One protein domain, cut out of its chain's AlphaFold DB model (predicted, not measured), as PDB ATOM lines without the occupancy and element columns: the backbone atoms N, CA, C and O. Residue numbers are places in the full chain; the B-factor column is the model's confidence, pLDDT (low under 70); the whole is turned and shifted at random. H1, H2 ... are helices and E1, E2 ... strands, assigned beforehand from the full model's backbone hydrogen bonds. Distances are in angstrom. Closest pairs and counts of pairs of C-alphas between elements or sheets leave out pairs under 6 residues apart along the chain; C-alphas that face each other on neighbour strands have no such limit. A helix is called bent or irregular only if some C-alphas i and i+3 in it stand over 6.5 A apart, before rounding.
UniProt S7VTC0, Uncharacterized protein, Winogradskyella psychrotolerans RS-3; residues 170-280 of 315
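Overview. This is residues 170 to 280 of the 315 residues of an uncharacterized protein of Winogradskyella psychrotolerans RS-3 (UniProt S7VTC0). You are looking at one strongly twisted sheet of four strands, with the long helix H1 packed on one face by its residues 172 to 184. The short helix H2 follows at one end of H1, the link of residues 245 to 259 loops over the other face, and residues 271 to 280 fold back toward H1. The printed part has 111 residues, mixed in class, running H1 H2 E1 E2 E3 E4; the mixed sheet's order is E3 E1 E2 E4. It is compact, with a radius of gyration of the C-alphas of 14.0 A, and elongated, spanning 43 by 28 by 22 A.

Along the chain. Find C-alpha 170 at (118.970, 92.430, 118.493); from there H1, residues 170 to 193, runs 35.0 A. H2 holds residues 195 to 200 and is irregular, with C-alphas 196 and 199 7.9 A apart. Next come E1, residues 207 to 214, 23.2 A, and E2, residues 220 to 229, 29.4 A. E3, residues 237 to 244, bends by 67 degrees at residue 241. E4, residues 260 to 270, 29.7 A, bends by 55 degrees at residue 263 and ends at (129.161, 102.847, 113.552).

Arrangement. H1 is on the sheet, giving two layers, a helix on one face of a sheet; its closest C-alphas to E3 are Glu 176 and Leu 239, 5.4 A. Look at edge strand E3, parallel to E1: N 238 and O 208 are 2.9 A apart. E1 and E2 form an antiparallel hairpin, with N 211 and O 224 at 2.8 A. E2 and edge strand E4 are antiparallel, with N 225 and O 265 at 2.8 A. H2, not on the sheet, is close to H1 but not clearly touching; the closest C-alphas, of Ile 190 and Ser 198, are 6.2 A apart. Every O i to N i+4 pair is within hydrogen-bond range in H1; H2 has 0 of 2, and 2 of 3 O i to N i+3 pairs.

Size, cuts and confidence. The C-alphas farthest apart, of Ser 196 and Ser 218, are 43.3 A apart. The printed part has no cut, E3 to E4 is a long link, and no printed residue is under 70 in pLDDT.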
ATOM      1  N   LYS A 170     119.881  91.277 118.609       89.94
ATOM      2  CA  LYS A 170     118.970  92.430 118.493       89.94
ATOM      3  C   LYS A 170     119.475  93.499 117.514       89.94
ATOM      4  O   LYS A 170     118.658  94.184 116.906       89.94
ATOM      5  N   ASP A 171     120.792  93.656 117.394       90.62
ATOM      6  CA  ASP A 171     121.409  94.675 116.548       90.62
ATOM      7  C   ASP A 171     121.358  94.216 115.082       90.62
ATOM      8  O   ASP A 171     120.977  95.006 114.222       90.62
ATOM      9  N   TYR A 172     121.562  92.915 114.820       92.62
ATOM     10  CA  TYR A 172     121.287  92.297 113.515       92.62
ATOM     11  C   TYR A 172     119.840  92.519 113.063       92.62
ATOM     12  O   TYR A 172     119.618  93.056 111.987       92.62
ATOM     13  N   THR A 173     118.847  92.197 113.898       92.06
ATOM     14  CA  THR A 173     117.432  92.368 113.516       92.06
ATOM     15  C   THR A 173     117.081  93.826 113.207       92.06
ATOM     16  O   THR A 173     116.354  94.106 112.257       92.06
ATOM     17  N   LYS A 174     117.603  94.782 113.986       92.44
ATOM     18  CA  LYS A 174     117.390  96.212 113.715       92.44
ATOM     19  C   LYS A 174     118.014  96.640 112.387       92.44
ATOM     20  O   LYS A 174     117.380  97.376 111.635       92.44
ATOM     21  N   LEU A 175     119.237  96.191 112.117       94.38
ATOM     22  CA  LEU A 175     119.944  96.477 110.872       94.38
ATOM     23  C   LEU A 175     119.252  95.868 109.662       94.38
ATOM     24  O   LEU A 175     119.074  96.566 108.668       94.38
ATOM     25  N   GLU A 176     118.824  94.612 109.769       95.88
ATOM     26  CA  GLU A 176     118.084  93.911 108.725       95.88
ATOM     27  C   GLU A 176     116.783  94.646 108.384       95.88
ATOM     28  O   GLU A 176     116.539  94.979 107.228       95.88
ATOM     29  N   ASN A 177     115.988  95.021 109.391       95.44
ATOM     30  CA  ASN A 177     114.767  95.798 109.164       95.44
ATOM     31  C   ASN A 177     115.053  97.134 108.463       95.44
ATOM     32  O   ASN A 177     114.297  97.554 107.583       95.44
ATOM     33  N   LYS A 178     116.151  97.803 108.836       95.50
ATOM     34  CA  LYS A 178     116.553  99.072 108.226       95.50
ATOM     35  C   LYS A 178     116.952  98.897 106.760       95.50
ATOM     36  O   LYS A 178     116.431  99.620 105.918       95.50
ATOM     37  N   ILE A 179     117.818  97.933 106.442       96.25
ATOM     38  CA  ILE A 179     118.248  97.694 105.056       96.25
ATOM     39  C   ILE A 179     117.091  97.212 104.172       96.25
ATOM     40  O   ILE A 179     116.966  97.673 103.040       96.25
ATOM     41  N   VAL A 180     116.204  96.357 104.694       97.25
ATOM     42  CA  VAL A 180     114.981  95.931 103.996       97.25
ATOM     43  C   VAL A 180     114.111  97.140 103.657       97.25
ATOM     44  O   VAL A 180     113.661  97.272 102.520       97.25
ATOM     45  N   THR A 181     113.912  98.048 104.617       96.81
ATOM     46  CA  THR A 181     113.120  99.269 104.408       96.81
ATOM     47  C   THR A 181     113.769 100.186 103.372       96.81
ATOM     48  O   THR A 181     113.103 100.611 102.429       96.81
ATOM     49  N   ASP A 182     115.069 100.462 103.505       96.62
ATOM     50  CA  ASP A 182     115.785 101.364 102.600       96.62
ATOM     51  C   ASP A 182     115.787 100.840 101.151       96.62
ATOM     52  O   ASP A 182     115.537 101.605 100.218       96.62
ATOM     53  N   ILE A 183     115.994  99.533 100.949       96.75
ATOM     54  CA  ILE A 183     115.963  98.914  99.615       96.75
ATOM     55  C   ILE A 183     114.541  98.852  99.055       96.75
ATOM     56  O   ILE A 183     114.350  99.075  97.862       96.75
ATOM     57  N   SER A 184     113.535  98.582  99.889       96.81
ATOM     58  CA  SER A 184     112.128  98.608  99.463       96.81
ATOM     59  C   SER A 184     111.717  99.991  98.947       96.81
ATOM     60  O   SER A 184     111.097 100.105  97.888       96.81
ATOM     61  N   ASN A 185     112.132 101.052  99.644       97.31
ATOM     62  CA  ASN A 185     111.897 102.429  99.210       97.31
ATOM     63  C   ASN A 185     112.608 102.733  97.883       97.31
ATOM     64  O   ASN A 185     112.001 103.298  96.976       97.31
ATOM     65  N   TYR A 186     113.867 102.308  97.738       96.88
ATOM     66  CA  TYR A 186     114.632 102.445  96.495       96.88
ATOM     67  C   TYR A 186     113.974 101.723  95.317       96.88
ATOM     68  O   TYR A 186     113.807 102.304  94.245       96.88
ATOM     69  N   ARG A 187     113.534 100.479  95.530       96.81
ATOM     70  CA  ARG A 187     112.801  99.692  94.532       96.81
ATOM     71  C   ARG A 187     111.513 100.378  94.116       96.81
ATOM     72  O   ARG A 187     111.272 100.524  92.925       96.81
ATOM     73  N   SER A 188     110.725 100.829  95.089       97.25
ATOM     74  CA  SER A 188     109.448 101.503  94.833       97.25
ATOM     75  C   SER A 188     109.648 102.760  93.986       97.25
ATOM     76  O   SER A 188     108.981 102.919  92.970       97.25
ATOM     77  N   TYR A 189     110.635 103.591  94.334       97.75
ATOM     78  CA  TYR A 189     110.965 104.800  93.579       97.75
ATOM     79  C   TYR A 189     111.374 104.494  92.128       97.75
ATOM     80  O   TYR A 189     110.934 105.164  91.198       97.75
ATOM     81  N   ILE A 190     112.197 103.464  91.906       97.44
ATOM     82  CA  ILE A 190     112.604 103.065  90.549       97.44
ATOM     83  C   ILE A 190     111.422 102.524  89.751       97.44
ATOM     84  O   ILE A 190     111.274 102.878  88.587       97.44
ATOM     85  N   MET A 191     110.570 101.700  90.357       96.81
ATOM     86  CA  MET A 191     109.391 101.166  89.675       96.81
ATOM     87  C   MET A 191     108.372 102.254  89.329       96.81
ATOM     88  O   MET A 191     107.695 102.150  88.311       96.81
ATOM     89  N   GLU A 192     108.282 103.307  90.139       97.62
ATOM     90  CA  GLU A 192     107.408 104.450  89.880       97.62
ATOM     91  C   GLU A 192     107.952 105.363  88.770       97.62
ATOM     92  O   GLU A 192     107.211 105.750  87.868       97.62
ATOM     93  N   HIS A 193     109.243 105.704  88.810       97.19
ATOM     94  CA  HIS A 193     109.809 106.745  87.943       97.19
ATOM     95  C   HIS A 193     110.594 106.220  86.736       97.19
ATOM     96  O   HIS A 193     110.665 106.900  85.713       97.19
ATOM     97  N   TYR A 194     111.187 105.027  86.834       95.75
ATOM     98  CA  TYR A 194     112.070 104.440  85.817       95.75
ATOM     99  C   TYR A 194     111.794 102.940  85.571       95.75
ATOM    100  O   TYR A 194     112.744 102.150  85.503       95.75
ATOM    101  N   PRO A 195     110.527 102.504  85.407       95.12
ATOM    102  CA  PRO A 195     110.185 101.079  85.343       95.12
ATOM    103  C   PRO A 195     110.895 100.334  84.205       95.12
ATOM    104  O   PRO A 195     111.324  99.194  84.385       95.12
ATOM    105  N   SER A 196     111.084 100.989  83.053       94.31
ATOM    106  CA  SER A 196     111.749 100.413  81.875       94.31
ATOM    107  C   SER A 196     113.251 100.178  82.047       94.31
ATOM    108  O   SER A 196     113.836  99.457  81.246       94.31
ATOM    109  N   LEU A 197     113.872 100.778  83.066       93.25
ATOM    110  CA  LEU A 197     115.300 100.644  83.367       93.25
ATOM    111  C   LEU A 197     115.548  99.829  84.643       93.25
ATOM    112  O   LEU A 197     116.691  99.715  85.082       93.25
ATOM    113  N   SER A 198     114.499  99.281  85.265       92.56
ATOM    114  CA  SER A 198     114.576  98.654  86.592       92.56
ATOM    115  C   SER A 198     115.637  97.547  86.694       92.56
ATOM    116  O   SER A 198     116.349  97.479  87.696       92.56
ATOM    117  N   ASP A 199     115.841  96.751  85.644       90.81
ATOM    118  CA  ASP A 199     116.857  95.688  85.620       90.81
ATOM    119  C   ASP A 199     118.304  96.213  85.594       90.81
ATOM    120  O   ASP A 199     119.229  95.558  86.100       90.81
ATOM    121  N   ASN A 200     118.518  97.420  85.061       91.88
ATOM    122  CA  ASN A 200     119.832  98.057  85.013       91.88
ATOM    123  C   ASN A 200     120.284  98.554  86.393       91.88
ATOM    124  O   ASN A 200     121.482  98.596  86.659       91.88
ATOM    125  N   PHE A 201     119.351  98.849  87.300       93.44
ATOM    126  CA  PHE A 201     119.659  99.305  88.656       93.44
ATOM    127  C   PHE A 201     120.196  98.181  89.551       93.44
ATOM    128  O   PHE A 201     119.630  97.089  89.646       93.44
ATOM    129  N   SER A 202     121.278  98.461  90.264       91.62
ATOM    130  CA  SER A 202     122.137  97.549  91.026       91.62
ATOM    131  C   SER A 202     121.415  96.767  92.114       91.62
ATOM    132  O   SER A 202     121.898  95.700  92.477       91.62
ATOM    133  N   PHE A 203     120.267  97.233  92.617       94.31
ATOM    134  CA  PHE A 203     119.538  96.568  93.712       94.31
ATOM    135  C   PHE A 203     118.033  96.367  93.456       94.31
ATOM    136  O   PHE A 203     117.333  95.832  94.322       94.31
ATOM    137  N   CYS A 204     117.504  96.793  92.299       93.62
ATOM    138  CA  CYS A 204     116.054  96.883  92.105       93.62
ATOM    139  C   CYS A 204     115.396  95.498  91.951       93.62
ATOM    140  O   CYS A 204     114.598  95.094  92.793       93.62
ATOM    141  N   ASN A 205     115.840  94.717  90.965       92.81
ATOM    142  CA  ASN A 205     115.363  93.354  90.686       92.81
ATOM    143  C   ASN A 205     116.442  92.304  90.977       92.81
ATOM    144  O   ASN A 205     116.708  91.411  90.176       92.81
ATOM    145  N   LYS A 206     117.148  92.485  92.094       95.38
ATOM    146  CA  LYS A 206     118.282  91.646  92.490       95.38
ATOM    147  C   LYS A 206     118.094  91.175  93.917       95.38
ATOM    148  O   LYS A 206     117.623  91.936  94.766       95.38
ATOM    149  N   LYS A 207     118.520  89.950  94.206       96.81
ATOM    150  CA  LYS A 207     118.707  89.482  95.581       96.81
ATOM    151  C   LYS A 207     119.808  90.296  96.232       96.81
ATOM    152  O   LYS A 207     120.824  90.567  95.597       96.81
ATOM    153  N   VAL A 208     119.621  90.671  97.490       96.88
ATOM    154  CA  VAL A 208     120.586  91.467  98.243       96.88
ATOM    155  C   VAL A 208     120.985  90.732  99.507       96.88
ATOM    156  O   VAL A 208     120.137  90.389 100.328       96.88
ATOM    157  N   LEU A 209     122.286  90.525  99.669       96.00
ATOM    158  CA  LEU A 209     122.873  89.969 100.878       96.00
ATOM    159  C   LEU A 209     123.824  90.994 101.472       96.00
ATOM    160  O   LEU A 209     124.695  91.525 100.784       96.00
ATOM    161  N   ALA A 210     123.632  91.286 102.749       95.56
ATOM    162  CA  ALA A 210     124.491  92.184 103.488       95.56
ATOM    163  C   ALA A 210     125.303  91.435 104.539       95.56
ATOM    164  O   ALA A 210     124.841  90.450 105.112       95.56
ATOM    165  N   TYR A 211     126.504  91.932 104.808       93.75
ATOM    166  CA  TYR A 211     127.479  91.313 105.696       93.75
ATOM    167  C   TYR A 211     128.138  92.377 106.565       93.75
ATOM    168  O   TYR A 211     128.410  93.493 106.108       93.75
ATOM    169  N   ILE A 212     128.443  92.012 107.809       92.00
ATOM    170  CA  ILE A 212     129.241  92.845 108.706       92.00
ATOM    171  C   ILE A 212     130.645  92.255 108.780       92.00
ATOM    172  O   ILE A 212     130.845  91.119 109.222       92.00
ATOM    173  N   THR A 213     131.616  93.046 108.347       88.06
ATOM    174  CA  THR A 213     133.032  92.707 108.352       88.06
ATOM    175  C   THR A 213     133.804  93.651 109.264       88.06
ATOM    176  O   THR A 213     133.353  94.730 109.664       88.06
ATOM    177  N   GLU A 214     135.003  93.233 109.640       80.88
ATOM    178  CA  GLU A 214     135.890  94.065 110.436       80.88
ATOM    179  C   GLU A 214     136.422  95.282 109.659       80.88
ATOM    180  O   GLU A 214     136.889  95.134 108.533       80.88
ATOM    181  N   ALA A 215     136.416  96.476 110.261       79.25
ATOM    182  CA  ALA A 215     137.009  97.678 109.668       79.25
ATOM    183  C   ALA A 215     138.428  97.969 110.192       79.25
ATOM    184  O   ALA A 215     138.912  97.354 111.140       79.25
ATOM    185  N   MET A 216     139.097  98.959 109.584       70.75
ATOM    186  CA  MET A 216     140.416  99.442 110.030       70.75
ATOM    187  C   MET A 216     140.374 100.214 111.356       70.75
ATOM    188  O   MET A 216     141.360 100.210 112.087       70.75
ATOM    189  N   SER A 217     139.271 100.902 111.655       78.94
ATOM    190  CA  SER A 217     139.101 101.663 112.899       78.94
ATOM    191  C   SER A 217     138.327 100.837 113.926       78.94
ATOM    192  O   SER A 217     137.425 100.083 113.567       78.94
ATOM    193  N   SER A 218     138.669 100.998 115.207       77.56
ATOM    194  CA  SER A 218     138.043 100.300 116.339       77.56
ATOM    195  C   SER A 218     136.561 100.629 116.544       77.56
ATOM    196  O   SER A 218     135.849  99.860 117.199       77.56
ATOM    197  N   ASP A 219     136.111 101.758 115.991       85.88
ATOM    198  CA  ASP A 219     134.814 102.371 116.302       85.88
ATOM    199  C   ASP A 219     133.784 102.169 115.184       85.88
ATOM    200  O   ASP A 219     132.622 102.569 115.303       85.88
ATOM    201  N   ILE A 220     134.195 101.523 114.095       89.88
ATOM    202  CA  ILE A 220     133.339 101.194 112.961       89.88
ATOM    203  C   ILE A 220     133.485  99.721 112.585       89.88
ATOM    204  O   ILE A 220     134.509  99.085 112.817       89.88
ATOM    205  N   PHE A 221     132.443  99.193 111.969       90.50
ATOM    206  CA  PHE A 221     132.472  97.986 111.166       90.50
ATOM    207  C   PHE A 221     132.389  98.369 109.692       90.50
ATOM    208  O   PHE A 221     131.921  99.452 109.330       90.50
ATOM    209  N   GLU A 222     132.843  97.468 108.839       90.38
ATOM    210  CA  GLU A 222     132.633  97.568 107.407       90.38
ATOM    211  C   GLU A 222     131.325  96.831 107.091       90.38
ATOM    212  O   GLU A 222     131.097  95.707 107.534       90.38
ATOM    213  N   PHE A 223     130.412  97.503 106.395       93.25
ATOM    214  CA  PHE A 223     129.112  96.957 106.027       93.25
ATOM    215  C   PHE A 223     129.064  96.783 104.520       93.25
ATOM    216  O   PHE A 223     129.078  97.759 103.766       93.25
ATOM    217  N   ARG A 224     129.067  95.522 104.094       93.44
ATOM    218  CA  ARG A 224     129.065  95.129 102.688       93.44
ATOM    219  C   ARG A 224     127.656  94.768 102.287       93.44
ATOM    220  O   ARG A 224     127.021  93.983 102.976       93.44
ATOM    221  N   ILE A 225     127.184  95.312 101.179       95.38
ATOM    222  CA  ILE A 225     125.863  95.027 100.635       95.38
ATOM    223  C   ILE A 225     126.053  94.572  99.199       95.38
ATOM    224  O   ILE A 225     126.380  95.379  98.333       95.38
ATOM    225  N   HIS A 226     125.904  93.278  98.965       95.25
ATOM    226  CA  HIS A 226     126.095  92.654  97.665       95.25
ATOM    227  C   HIS A 226     124.744  92.408  97.014       95.25
ATOM    228  O   HIS A 226     123.778  92.054  97.692       95.25
ATOM    229  N   SER A 227     124.685  92.563  95.699       95.38
ATOM    230  CA  SER A 227     123.528  92.216  94.897       95.38
ATOM    231  C   SER A 227     123.855  91.119  93.897       95.38
ATOM    232  O   SER A 227     124.957  91.045  93.347       95.38
ATOM    233  N   TYR A 228     122.866  90.265  93.657       95.25
ATOM    234  CA  TYR A 228     122.997  89.098  92.803       95.25
ATOM    235  C   TYR A 228     121.792  88.965  91.873       95.25
ATOM    236  O   TYR A 228     120.643  89.150  92.285       95.25
ATOM    237  N   MET A 229     122.067  88.619  90.617       93.56
ATOM    238  CA  MET A 229     121.055  88.177  89.662       93.56
ATOM    239  C   MET A 229     120.685  86.735  89.975       93.56
ATOM    240  O   MET A 229     121.553  85.856  89.999       93.56
ATOM    241  N   THR A 230     119.395  86.491  90.157       89.62
ATOM    242  CA  THR A 230     118.861  85.165  90.455       89.62
ATOM    243  C   THR A 230     118.095  84.635  89.248       89.62
ATOM    244  O   THR A 230     117.419  85.374  88.535       89.62
ATOM    245  N   THR A 231     118.206  83.334  88.980       85.31
ATOM    246  CA  THR A 231     117.480  82.688  87.870       85.31
ATOM    247  C   THR A 231     116.035  82.349  88.230       85.31
ATOM    248  O   THR A 231     115.219  82.107  87.346       85.31
ATOM    249  N   ASN A 232     115.708  82.340  89.523       87.25
ATOM    250  CA  ASN A 232     114.387  82.021  90.061       87.25
ATOM    251  C   ASN A 232     113.558  83.267  90.431       87.25
ATOM    252  O   ASN A 232     112.468  83.116  90.979       87.25
ATOM    253  N   GLY A 233     114.069  84.476  90.171       84.00
ATOM    254  CA  GLY A 233     113.395  85.731  90.510       84.00
ATOM    255  C   GLY A 233     113.381  86.067  92.006       84.00
ATOM    256  O   GLY A 233     112.581  86.897  92.437       84.00
ATOM    257  N   ASP A 234     114.231  85.430  92.819       92.12
ATOM    258  CA  ASP A 234     114.430  85.817  94.216       92.12
ATOM    259  C   ASP A 234     115.018  87.234  94.292       92.12
ATOM    260  O   ASP A 234     116.142  87.475  93.854       92.12
ATOM    261  N   ASN A 235     114.248  88.150  94.882       94.00
ATOM    262  CA  ASN A 235     114.622  89.538  95.157       94.00
ATOM    263  C   ASN A 235     114.700  89.811  96.667       94.00
ATOM    264  O   ASN A 235     114.535  90.950  97.112       94.00
ATOM    265  N   SER A 236     114.896  88.782  97.491       96.19
ATOM    266  CA  SER A 236     114.986  88.941  98.940       96.19
ATOM    267  C   SER A 236     116.154  89.839  99.349       96.19
ATOM    268  O   SER A 236     117.172  89.934  98.665       96.19
ATOM    269  N   VAL A 237     115.978  90.526 100.476       97.25
ATOM    270  CA  VAL A 237     117.016  91.310 101.145       97.25
ATOM    271  C   VAL A 237     117.267  90.637 102.482       97.25
ATOM    272  O   VAL A 237     116.320  90.454 103.247       97.25
ATOM    273  N   LYS A 238     118.511  90.246 102.751       96.19
ATOM    274  CA  LYS A 238     118.886  89.593 104.009       96.19
ATOM    275  C   LYS A 238     120.179  90.160 104.556       96.19
ATOM    276  O   LYS A 238     121.076  90.534 103.799       96.19
ATOM    277  N   LEU A 239     120.276  90.176 105.877       95.06
ATOM    278  CA  LEU A 239     121.533  90.386 106.577       95.06
ATOM    279  C   LEU A 239     122.044  89.031 107.057       95.06
ATOM    280  O   LEU A 239     121.352  88.345 107.805       95.06
ATOM    281  N   ASP A 240     123.249  88.642 106.653       91.25
ATOM    282  CA  ASP A 240     123.854  87.431 107.187       91.25
ATOM    283  C   ASP A 240     124.169  87.618 108.680       91.25
ATOM    284  O   ASP A 240     124.739  88.629 109.099       91.25
ATOM    285  N   HIS A 241     123.774  86.643 109.501       86.25
ATOM    286  CA  HIS A 241     123.955  86.662 110.956       86.25
ATOM    287  C   HIS A 241     125.340  86.150 111.394       86.25
ATOM    288  O   HIS A 241     125.501  85.637 112.506       86.25
ATOM    289  N   GLN A 242     126.350  86.291 110.540       83.94
ATOM    290  CA  GLN A 242     127.740  85.970 110.815       83.94
ATOM    291  C   GLN A 242     128.619  87.225 110.755       83.94
ATOM    292  O   GLN A 242     128.551  88.028 109.830       83.94
ATOM    293  N   PHE A 243     129.503  87.369 111.748       83.62
ATOM    294  CA  PHE A 243     130.580  88.354 111.695       83.62
ATOM    295  C   PHE A 243     131.766  87.777 110.915       83.62
ATOM    296  O   PHE A 243     132.243  86.680 111.232       83.62
ATOM    297  N   TYR A 244     132.244  88.511 109.912       82.00
ATOM    298  CA  TYR A 244     133.329  88.071 109.039       82.00
ATOM    299  C   TYR A 244     134.652  88.737 109.434       82.00
ATOM    300  O   TYR A 244     134.855  89.936 109.238       82.00
ATOM    301  N   ASP A 245     135.559  87.930 109.985       76.62
ATOM    302  CA  ASP A 245     136.888  88.342 110.459       76.62
ATOM    303  C   ASP A 245     138.000  88.092 109.424       76.62
ATOM    304  O   ASP A 245     138.979  88.827 109.364       76.62
ATOM    305  N   PHE A 246     137.820  87.090 108.565       83.81
ATOM    306  CA  PHE A 246     138.674  86.807 107.423       83.81
ATOM    307  C   PHE A 246     137.834  86.607 106.172       83.81
ATOM    308  O   PHE A 246     137.027  85.675 106.080       83.81
ATOM    309  N   TYR A 247     138.015  87.519 105.230       84.88
ATOM    310  CA  TYR A 247     137.164  87.677 104.065       84.88
ATOM    311  C   TYR A 247     137.979  88.288 102.916       84.88
ATOM    312  O   TYR A 247     139.018  88.920 103.161       84.88
ATOM    313  N   PRO A 248     137.547  88.090 101.665       83.88
ATOM    314  CA  PRO A 248     138.293  88.542 100.505       83.88
ATOM    315  C   PRO A 248     138.161  90.049 100.289       83.88
ATOM    316  O   PRO A 248     137.501  90.786 101.035       83.88
ATOM    317  N   SER A 249     138.796  90.524  99.221       79.50
ATOM    318  CA  SER A 249     138.620  91.884  98.727       79.50
ATOM    319  C   SER A 249     137.136  92.202  98.431       79.50
ATOM    320  O   SER A 249     136.247  91.358  98.536       79.50
ATOM    321  N   TYR A 250     136.846  93.467  98.158       77.31
ATOM    322  CA  TYR A 250     135.502  94.044  98.182       77.31
ATOM    323  C   TYR A 250     134.464  93.426  97.247       77.31
ATOM    324  O   TYR A 250     133.276  93.531  97.535       77.31
ATOM    325  N   PHE A 251     134.903  92.809  96.155       81.50
ATOM    326  CA  PHE A 251     134.022  92.377  95.069       81.50
ATOM    327  C   PHE A 251     133.898  90.858  94.943       81.50
ATOM    328  O   PHE A 251     133.155  90.390  94.093       81.50
ATOM    329  N   HIS A 252     134.592  90.107  95.798       88.50
ATOM    330  CA  HIS A 252     134.506  88.649  95.845       88.50
ATOM    331  C   HIS A 252     133.426  88.197  96.824       88.50
ATOM    332  O   HIS A 252     133.066  88.915  97.768       88.50
ATOM    333  N   ASN A 253     132.953  86.972  96.649       89.81
ATOM    334  CA  ASN A 253     131.903  86.411  97.481       89.81
ATOM    335  C   ASN A 253     132.426  86.009  98.864       89.81
ATOM    336  O   ASN A 253     133.517  85.462  99.023       89.81
ATOM    337  N   LEU A 254     131.614  86.253  99.895       89.56
ATOM    338  CA  LEU A 254     131.928  85.860 101.275       89.56
ATOM    339  C   LEU A 254     131.459  84.429 101.596       89.56
ATOM    340  O   LEU A 254     131.813  83.865 102.637       89.56
ATOM    341  N   GLU A 255     130.673  83.835 100.703       91.44
ATOM    342  CA  GLU A 255     130.080  82.512 100.824       91.44
ATOM    343  C   GLU A 255     129.931  81.845  99.454       91.44
ATOM    344  O   GLU A 255     130.093  82.477  98.412       91.44
ATOM    345  N   GLU A 256     129.627  80.550  99.453       93.44
ATOM    346  CA  GLU A 256     129.334  79.829  98.219       93.44
ATOM    347  C   GLU A 256     127.946  80.206  97.710       93.44
ATOM    348  O   GLU A 256     126.931  79.682  98.173       93.44
ATOM    349  N   ILE A 257     127.910  81.109  96.736       91.38
ATOM    350  CA  ILE A 257     126.679  81.570  96.105       91.38
ATOM    351  C   ILE A 257     126.688  81.237  94.615       91.38
ATOM    352  O   ILE A 257     127.650  81.502  93.901       91.38
ATOM    353  N   ILE A 258     125.609  80.600  94.153       91.19
ATOM    354  CA  ILE A 258     125.421  80.248  92.735       91.19
ATOM    355  C   ILE A 258     124.851  81.409  91.915       91.19
ATOM    356  O   ILE A 258     124.924  81.388  90.688       91.19
ATOM    357  N   ASP A 259     124.252  82.390  92.592       92.44
ATOM    358  CA  ASP A 259     123.666  83.567  91.965       92.44
ATOM    359  C   ASP A 259     124.782  84.445  91.384       92.44
ATOM    360  O   ASP A 259     125.853  84.602  91.976       92.44
ATOM    361  N   LYS A 260     124.547  85.030  90.207       90.69
ATOM    362  CA  LYS A 260     125.573  85.815  89.516       90.69
ATOM    363  C   LYS A 260     125.728  87.168  90.201       90.69
ATOM    364  O   LYS A 260     124.763  87.926  90.273       90.69
ATOM    365  N   PHE A 261     126.938  87.492  90.647       90.19
ATOM    366  CA  PHE A 261     127.253  88.800  91.221       90.19
ATOM    367  C   PHE A 261     126.879  89.932  90.251       90.19
ATOM    368  O   PHE A 261     127.237  89.899  89.071       90.19
ATOM    369  N   ALA A 262     126.126  90.911  90.747       89.44
ATOM    370  CA  ALA A 262     125.667  92.069  89.981       89.44
ATOM    371  C   ALA A 262     126.297  93.379  90.451       89.44
ATOM    372  O   ALA A 262     126.453  94.297  89.651       89.44
ATOM    373  N   GLY A 263     126.651  93.476  91.729       87.31
ATOM    374  CA  GLY A 263     127.251  94.677  92.283       87.31
ATOM    375  C   GLY A 263     127.459  94.581  93.786       87.31
ATOM    376  O   GLY A 263     126.944  93.689  94.459       87.31
ATOM    377  N   ALA A 264     128.221  95.527  94.323       90.19
ATOM    378  CA  ALA A 264     128.396  95.676  95.758       90.19
ATOM    379  C   ALA A 264     128.491  97.147  96.148       90.19
ATOM    380  O   ALA A 264     129.024  97.980  95.416       90.19
ATOM    381  N   HIS A 265     128.016  97.444  97.349       91.56
ATOM    382  CA  HIS A 265     128.241  98.702  98.030       91.56
ATOM    383  C   HIS A 265     128.914  98.437  99.374       91.56
ATOM    384  O   HIS A 265     128.504  97.541 100.111       91.56
ATOM    385  N   ILE A 266     129.924  99.234  99.716       90.88
ATOM    386  CA  ILE A 266     130.584  99.178 101.020       90.88
ATOM    387  C   ILE A 266     130.411 100.513 101.723       90.88
ATOM    388  O   ILE A 266     130.730 101.565 101.171       90.88
ATOM    389  N   THR A 267     129.937 100.457 102.962       92.06
ATOM    390  CA  THR A 267     129.749 101.630 103.811       92.06
ATOM    391  C   THR A 267     130.251 101.366 105.226       92.06
ATOM    392  O   THR A 267     130.454 100.222 105.632       92.06
ATOM    393  N   SER A 268     130.469 102.435 105.985       92.81
ATOM    394  CA  SER A 268     130.865 102.341 107.389       92.81
ATOM    395  C   SER A 268     129.633 102.208 108.276       92.81
ATOM    396  O   SER A 268     128.685 102.989 108.166       92.81
ATOM    397  N   LEU A 269     129.689 101.255 109.197       93.44
ATOM    398  CA  LEU A 269     128.682 101.009 110.216       93.44
ATOM    399  C   LEU A 269     129.251 101.401 111.577       93.44
ATOM    400  O   LEU A 269     130.222 100.809 112.034       93.44
ATOM    401  N   LYS A 270     128.681 102.405 112.237       91.81
ATOM    402  CA  LYS A 270     129.161 102.847 113.552       91.81
ATOM    403  C   LYS A 270     128.925 101.767 114.600       91.81
ATOM    404  O   LYS A 270     127.827 101.236 114.707       91.81
ATOM    405  N   LYS A 271     129.935 101.456 115.410       88.06
ATOM    406  CA  LYS A 271     129.837 100.415 116.443       88.06
ATOM    407  C   LYS A 271     128.941 100.812 117.622       88.06
ATOM    408  O   LYS A 271     128.366  99.938 118.261       88.06
ATOM    409  N   GLU A 272     128.838 102.110 117.908       88.31
ATOM    410  CA  GLU A 272     128.058 102.651 119.029       88.31
ATOM    411  C   GLU A 272     126.551 102.412 118.862       88.31
ATOM    412  O   GLU A 272     125.891 101.922 119.778       88.31
ATOM    413  N   ASP A 273     126.013 102.733 117.685       89.69
ATOM    414  CA  ASP A 273     124.573 102.756 117.421       89.69
ATOM    415  C   ASP A 273     124.149 101.893 116.223       89.69
ATOM    416  O   ASP A 273     122.960 101.828 115.903       89.69
ATOM    417  N   PHE A 274     125.099 101.224 115.563       89.50
ATOM    418  CA  PHE A 274     124.877 100.477 114.326       89.50
ATOM    419  C   PHE A 274     124.199 101.331 113.242       89.50
ATOM    420  O   PHE A 274     123.418 100.848 112.422       89.50
ATOM    421  N   SER A 275     124.489 102.633 113.207       91.25
ATOM    422  CA  SER A 275     124.047 103.502 112.123       91.25
ATOM    423  C   SER A 275     125.015 103.449 110.941       91.25
ATOM    424  O   SER A 275     126.228 103.312 111.090       91.25
ATOM    425  N   PHE A 276     124.466 103.581 109.735       93.81
ATOM    426  CA  PHE A 276     125.216 103.706 108.492       93.81
ATOM    427  C   PHE A 276     124.538 104.744 107.593       93.81
ATOM    428  O   PHE A 276     123.333 105.005 107.720       93.81
ATOM    429  N   ARG A 277     125.316 105.350 106.690       90.56
ATOM    430  CA  ARG A 277     124.796 106.263 105.666       90.56
ATOM    431  C   ARG A 277     123.987 105.454 104.657       90.56
ATOM    432  O   ARG A 277     124.559 104.569 104.031       90.56
ATOM    433  N   ASN A 278     122.708 105.788 104.481       91.06
ATOM    434  CA  ASN A 278     121.825 105.096 103.541       91.06
ATOM    435  C   ASN A 278     122.350 105.252 102.094       91.06
ATOM    436  O   ASN A 278     122.338 106.371 101.566       91.06
ATOM    437  N   PRO A 279     122.806 104.165 101.441       90.69
ATOM    438  CA  PRO A 279     123.302 104.222 100.074       90.69
ATOM    439  C   PRO A 279     122.181 104.172  99.026       90.69
ATOM    440  O   PRO A 279     122.452 104.356  97.846       90.69
ATOM    441  N   PHE A 280     120.927 104.018  99.441       93.69
ATOM    442  CA  PHE A 280     119.754 103.843  98.583       93.69
ATOM    443  C   PHE A 280     118.907 105.121  98.445       93.69
ATOM    444  O   PHE A 280     117.741 105.075  98.066       93.69
TER     445      PHE A 280